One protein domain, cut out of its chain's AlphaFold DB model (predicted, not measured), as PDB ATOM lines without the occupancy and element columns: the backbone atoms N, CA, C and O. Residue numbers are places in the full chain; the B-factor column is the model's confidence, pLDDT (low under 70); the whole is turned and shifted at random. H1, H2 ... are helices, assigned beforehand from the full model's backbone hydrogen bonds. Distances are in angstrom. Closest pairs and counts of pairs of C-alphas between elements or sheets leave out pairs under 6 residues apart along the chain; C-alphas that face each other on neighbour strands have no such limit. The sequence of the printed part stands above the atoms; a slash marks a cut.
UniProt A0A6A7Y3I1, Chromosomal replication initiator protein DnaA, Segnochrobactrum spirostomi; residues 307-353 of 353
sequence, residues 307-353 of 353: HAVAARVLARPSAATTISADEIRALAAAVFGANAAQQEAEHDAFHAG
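What this domain is: This is residues 307 to 353 of the 353 residues of the protein "Chromosomal replication initiator protein DnaA" of Segnochrobactrum spirostomi (UniProt A0A6A7Y3I1). A small hooked head of two short helices, H1 and H2, sits at one end of a long helix, H3, whose far part sticks out as an arm from residue 335 on. The printed part has 47 residues, with three named helices in the order H1, H2, H3 and no named strand: all helix. It is extended, with a radius of gyration of the C-alphas of 15.2 A and spans of 47 by 19 by 13 A.

Where its parts are: H1, residues 307 to 315, begins at C-alpha 307 (103.180, -118.990, 188.780) and is 12.0 A long. H2, residues 317 to 322, measures 9.9 A. H3, residues 325 to 351, runs 39.0 A to C-alpha 351 (83.657, -94.064, 193.507).

How they stand to each other: H1 and H2 only just touch, with 3 pairs of C-alphas within 8 A, and only at the corner by their link; the C-alphas of Val 313 and Ala 320 are closest, 5.6 A. They run opposite ways at a steep tilt of 57 degrees. H3 touches H1 with residues 327 to 331 alone, the closest C-alphas being those of Val 309 and Glu 327, 7.0 A. Their lines are only just about perpendicular, at 70.3 degrees. H2 and H3 are apart. In H1 and H3 every O i to N i+4 pair is within hydrogen-bond range; in H2 0 of 2 are, beside 2 of 3 O i to N i+3 pairs.

The domain as a whole: The C-alphas of Thr 322 and Gly 353, the chain's last residue, are the two farthest apart, 47.7 A. The printed part has no cut, and both links are tight. Residues 352 to 353 have pLDDT under 70.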
ATOM      1  N   HIS A 307     102.008-119.733 189.239       81.06
ATOM      2  CA  HIS A 307     103.180-118.990 188.780       81.06
ATOM      3  C   HIS A 307     104.312-119.921 188.351       81.06
ATOM      4  O   HIS A 307     104.901-119.703 187.289       81.06
ATOM      5  N   ALA A 308     104.588-120.988 189.101       81.56
ATOM      6  CA  ALA A 308     105.583-121.987 188.711       81.56
ATOM      7  C   ALA A 308     105.206-122.694 187.396       81.56
ATOM      8  O   ALA A 308     106.059-122.903 186.524       81.56
ATOM      9  N   VAL A 309     103.920-123.022 187.215       83.81
ATOM     10  CA  VAL A 309     103.416-123.601 185.961       83.81
ATOM     11  C   VAL A 309     103.587-122.609 184.806       83.81
ATOM     12  O   VAL A 309     104.140-122.990 183.773       83.81
ATOM     13  N   ALA A 310     103.186-121.345 184.979       84.81
ATOM     14  CA  ALA A 310     103.337-120.301 183.964       84.81
ATOM     15  C   ALA A 310     104.809-120.081 183.578       84.81
ATOM     16  O   ALA A 310     105.148-120.094 182.394       84.81
ATOM     17  N   ALA A 311     105.701-119.963 184.567       85.81
ATOM     18  CA  ALA A 311     107.133-119.766 184.352       85.81
ATOM     19  C   ALA A 311     107.754-120.914 183.541       85.81
ATOM     20  O   ALA A 311     108.524-120.682 182.608       85.81
ATOM     21  N   ARG A 312     107.373-122.163 183.838       84.62
ATOM     22  CA  ARG A 312     107.831-123.339 183.087       84.62
ATOM     23  C   ARG A 312     107.360-123.318 181.633       84.62
ATOM     24  O   ARG A 312     108.145-123.634 180.740       84.62
ATOM     25  N   VAL A 313     106.092-122.981 181.400       88.19
ATOM     26  CA  VAL A 313     105.496-122.940 180.055       88.19
ATOM     27  C   VAL A 313     106.136-121.840 179.211       88.19
ATOM     28  O   VAL A 313     106.475-122.086 178.055       88.19
ATOM     29  N   LEU A 314     106.383-120.669 179.802       87.94
ATOM     30  CA  LEU A 314     107.089-119.566 179.146       87.94
ATOM     31  C   LEU A 314     108.549-119.923 178.832       87.94
ATOM     32  O   LEU A 314     109.034-119.618 177.746       87.94
ATOM     33  N   ALA A 315     109.239-120.617 179.743       85.75
ATOM     34  CA  ALA A 315     110.620-121.046 179.529       85.75
ATOM     35  C   ALA A 315     110.755-122.144 178.457       85.75
ATOM     36  O   ALA A 315     111.798-122.260 177.812       85.75
ATOM     37  N   ARG A 316     109.730-122.992 178.286       89.25
ATOM     38  CA  ARG A 316     109.715-124.104 177.323       89.25
ATOM     39  C   ARG A 316     108.328-124.230 176.689       89.25
ATOM     40  O   ARG A 316     107.515-125.013 177.181       89.25
ATOM     41  N   PRO A 317     108.059-123.560 175.558       83.50
ATOM     42  CA  PRO A 317     106.732-123.584 174.937       83.50
ATOM     43  C   PRO A 317     106.304-124.982 174.463       83.50
ATOM     44  O   PRO A 317     105.115-125.276 174.414       83.50
ATOM     45  N   SER A 318     107.244-125.901 174.206       77.50
ATOM     46  CA  SER A 318     106.931-127.314 173.933       77.50
ATOM     47  C   SER A 318     106.326-128.052 175.137       77.50
ATOM     48  O   SER A 318     105.653-129.064 174.962       77.50
ATOM     49  N   ALA A 319     106.539-127.560 176.361       72.00
ATOM     50  CA  ALA A 319     105.915-128.103 177.565       72.00
ATOM     51  C   ALA A 319     104.421-127.748 177.658       72.00
ATOM     52  O   ALA A 319     103.693-128.403 178.407       72.00
ATOM     53  N   ALA A 320     103.943-126.772 176.872       74.75
ATOM     54  CA  ALA A 320     102.525-126.419 176.801       74.75
ATOM     55  C   ALA A 320     101.657-127.598 176.333       74.75
ATOM     56  O   ALA A 320     100.523-127.757 176.775       74.75
ATOM     57  N   THR A 321     102.210-128.471 175.487       76.88
ATOM     58  CA  THR A 321     101.521-129.666 174.980       76.88
ATOM     59  C   THR A 321     101.324-130.740 176.055       76.88
ATOM     60  O   THR A 321     100.503-131.636 175.888       76.88
ATOM     61  N   THR A 322     102.069-130.660 177.162       75.88
ATOM     62  CA  THR A 322     102.048-131.632 178.267       75.88
ATOM     63  C   THR A 322     101.348-131.123 179.528       75.88
ATOM     64  O   THR A 322     101.384-131.809 180.547       75.88
ATOM     65  N   ILE A 323     100.720-129.944 179.486       81.69
ATOM     66  CA  ILE A 323     100.000-129.391 180.641       81.69
ATOM     67  C   ILE A 323      98.765-130.250 180.946       81.69
ATOM     68  O   ILE A 323      97.969-130.575 180.062       81.69
ATOM     69  N   SER A 324      98.592-130.602 182.216       82.00
ATOM     70  CA  SER A 324      97.430-131.332 182.718       82.00
ATOM     71  C   SER A 324      96.196-130.436 182.894       82.00
ATOM     72  O   SER A 324      96.292-129.229 183.099       82.00
ATOM     73  N   ALA A 325      95.000-131.030 182.872       78.75
ATOM     74  CA  ALA A 325      93.747-130.287 183.038       78.75
ATOM     75  C   ALA A 325      93.652-129.525 184.378       78.75
ATOM     76  O   ALA A 325      93.020-128.470 184.435       78.75
ATOM     77  N   ASP A 326      94.286-130.028 185.440       73.00
ATOM     78  CA  ASP A 326      94.282-129.379 186.755       73.00
ATOM     79  C   ASP A 326      95.268-128.198 186.815       73.00
ATOM     80  O   ASP A 326      94.935-127.164 187.388       73.00
ATOM     81  N   GLU A 327      96.418-128.284 186.135       82.56
ATOM     82  CA  GLU A 327      97.326-127.142 185.940       82.56
ATOM     83  C   GLU A 327      96.673-126.033 185.103       82.56
ATOM     84  O   GLU A 327      96.830-124.852 185.414       82.56
ATOM     85  N   ILE A 328      95.885-126.399 184.084       84.88
ATOM     86  CA  ILE A 328      95.073-125.439 183.320       84.88
ATOM     87  C   ILE A 328      94.049-124.767 184.239       84.88
ATOM     88  O   ILE A 328      93.885-123.550 184.186       84.88
ATOM     89  N   ARG A 329      93.370-125.536 185.101       80.38
ATOM     90  CA  ARG A 329      92.382-124.996 186.045       80.38
ATOM     91  C   ARG A 329      93.027-124.048 187.064       80.38
ATOM     92  O   ARG A 329      92.445-123.005 187.342       80.38
ATOM     93  N   ALA A 330      94.218-124.374 187.570       82.12
ATOM     94  CA  ALA A 330      94.976-123.526 188.492       82.12
ATOM     95  C   ALA A 330      95.436-122.212 187.834       82.12
ATOM     96  O   ALA A 330      95.225-121.139 188.395       82.12
ATOM     97  N   LEU A 331      95.983-122.277 186.613       85.81
ATOM     98  CA  LEU A 331      96.328-121.091 185.820       85.81
ATOM     99  C   LEU A 331      95.105-120.210 185.551       85.81
ATOM    100  O   LEU A 331      95.162-118.998 185.745       85.81
ATOM    101  N   ALA A 332      93.992-120.816 185.132       84.44
ATOM    102  CA  ALA A 332      92.754-120.094 184.870       84.44
ATOM    103  C   ALA A 332      92.235-119.401 186.137       84.44
ATOM    104  O   ALA A 332      91.913-118.218 186.092       84.44
ATOM    105  N   ALA A 333      92.206-120.105 187.272       81.81
ATOM    106  CA  ALA A 333      91.781-119.535 188.548       81.81
ATOM    107  C   ALA A 333      92.649-118.337 188.969       81.81
ATOM    108  O   ALA A 333      92.104-117.319 189.389       81.81
ATOM    109  N   ALA A 334      93.973-118.420 188.799       84.00
ATOM    110  CA  ALA A 334      94.881-117.317 189.106       84.00
ATOM    111  C   ALA A 334      94.635-116.086 188.214       84.00
ATOM    112  O   ALA A 334      94.581-114.965 188.713       84.00
ATOM    113  N   VAL A 335      94.429-116.286 186.906       87.25
ATOM    114  CA  VAL A 335      94.148-115.190 185.960       87.25
ATOM    115  C   VAL A 335      92.797-114.534 186.247       87.25
ATOM    116  O   VAL A 335      92.708-113.310 186.310       87.25
ATOM    117  N   PHE A 336      91.742-115.328 186.451       83.31
ATOM    118  CA  PHE A 336      90.413-114.785 186.747       83.31
ATOM    119  C   PHE A 336      90.362-114.091 188.114       83.31
ATOM    120  O   PHE A 336      89.721-113.050 188.229       83.31
ATOM    121  N   GLY A 337      91.067-114.614 189.123       80.44
ATOM    122  CA  GLY A 337      91.172-113.976 190.436       80.44
ATOM    123  C   GLY A 337      91.906-112.632 190.397       80.44
ATOM    124  O   GLY A 337      91.444-111.671 191.005       80.44
ATOM    125  N   ALA A 338      93.006-112.533 189.643       75.50
ATOM    126  CA  ALA A 338      93.754-111.281 189.496       75.50
ATOM    127  C   ALA A 338      92.926-110.184 188.804       75.50
ATOM    128  O   ALA A 338      92.914-109.044 189.261       75.50
ATOM    129  N   ASN A 339      92.181-110.543 187.754       74.69
ATOM    130  CA  ASN A 339      91.321-109.595 187.044       74.69
ATOM    131  C   ASN A 339      90.159-109.094 187.912       74.69
ATOM    132  O   ASN A 339      89.820-107.916 187.838       74.69
ATOM    133  N   ALA A 340      89.564-109.961 188.740       73.62
ATOM    134  CA  ALA A 340      88.500-109.556 189.658       73.62
ATOM    135  C   ALA A 340      88.999-108.510 190.673       73.62
ATOM    136  O   ALA A 340      88.363-107.475 190.846       73.62
ATOM    137  N   ALA A 341      90.184-108.722 191.256       71.25
ATOM    138  CA  ALA A 341      90.785-107.774 192.196       71.25
ATOM    139  C   ALA A 341      91.142-106.421 191.547       71.25
ATOM    140  O   ALA A 341      91.012-105.377 192.183       71.25
ATOM    141  N   GLN A 342      91.576-106.415 190.279       71.62
ATOM    142  CA  GLN A 342      91.832-105.170 189.543       71.62
ATOM    143  C   GLN A 342      90.542-104.393 189.261       71.62
ATOM    144  O   GLN A 342      90.523-103.178 189.425       71.62
ATOM    145  N   GLN A 343      89.462-105.084 188.891       73.88
ATOM    146  CA  GLN A 343      88.169-104.449 188.624       73.88
ATOM    147  C   GLN A 343      87.540-103.849 189.883       73.88
ATOM    148  O   GLN A 343      86.984-102.758 189.816       73.88
ATOM    149  N   GLU A 344      87.654-104.524 191.029       72.44
ATOM    150  CA  GLU A 344      87.216-103.978 192.321       72.44
ATOM    151  C   GLU A 344      88.019-102.723 192.689       72.44
ATOM    152  O   GLU A 344      87.432-101.703 193.037       72.44
ATOM    153  N   ALA A 345      89.344-102.745 192.510       74.94
ATOM    154  CA  ALA A 345      90.190-101.581 192.768       74.94
ATOM    155  C   ALA A 345      89.881-100.391 191.839       74.94
ATOM    156  O   ALA A 345      89.892 -99.244 192.284       74.94
ATOM    157  N   GLU A 346      89.598-100.643 190.559       76.31
ATOM    158  CA  GLU A 346      89.195 -99.606 189.600       76.31
ATOM    159  C   GLU A 346      87.802 -99.041 189.913       76.31
ATOM    160  O   GLU A 346      87.601 -97.828 189.848       76.31
ATOM    161  N   HIS A 347      86.853 -99.899 190.292       79.06
ATOM    162  CA  HIS A 347      85.508 -99.500 190.699       79.06
ATOM    163  C   HIS A 347      85.527 -98.652 191.979       79.06
ATOM    164  O   HIS A 347      84.896 -97.596 192.033       79.06
ATOM    165  N   ASP A 348      86.306 -99.055 192.983       76.19
ATOM    166  CA  ASP A 348      86.451 -98.308 194.233       76.19
ATOM    167  C   ASP A 348      87.186 -96.976 194.017       76.19
ATOM    168  O   ASP A 348      86.799 -95.957 194.587       76.19
ATOM    169  N   ALA A 349      88.200 -96.947 193.144       77.50
ATOM    170  CA  ALA A 349      88.883 -95.711 192.761       77.50
ATOM    171  C   ALA A 349      87.957 -94.736 192.018       77.50
ATOM    172  O   ALA A 349      88.058 -93.526 192.216       77.50
ATOM    173  N   PHE A 350      87.040 -95.248 191.192       76.44
ATOM    174  CA  PHE A 350      86.044 -94.439 190.494       76.44
ATOM    175  C   PHE A 350      84.998 -93.836 191.446       76.44
ATOM    176  O   PHE A 350      84.532 -92.727 191.209       76.44
ATOM    177  N   HIS A 351      84.641 -94.535 192.526       74.88
ATOM    178  CA  HIS A 351      83.657 -94.064 193.507       74.88
ATOM    179  C   HIS A 351      84.241 -93.219 194.653       74.88
ATOM    180  O   HIS A 351      83.475 -92.650 195.433       74.88
ATOM    181  N   ALA A 352      85.567 -93.135 194.771       69.38
ATOM    182  CA  ALA A 352      86.257 -92.364 195.806       69.38
ATOM    183  C   ALA A 352      86.637 -90.924 195.395       69.38
ATOM    184  O   ALA A 352      87.124 -90.174 196.244       69.38
ATOM    185  N   GLY A 353      86.452 -90.548 194.123       59.56
ATOM    186  CA  GLY A 353      86.654 -89.188 193.596       59.56
ATOM    187  C   GLY A 353      85.337 -88.477 193.332       59.56
ATOM    188  O   GLY A 353      85.327 -87.232 193.461       59.56
TER     189      GLY A 353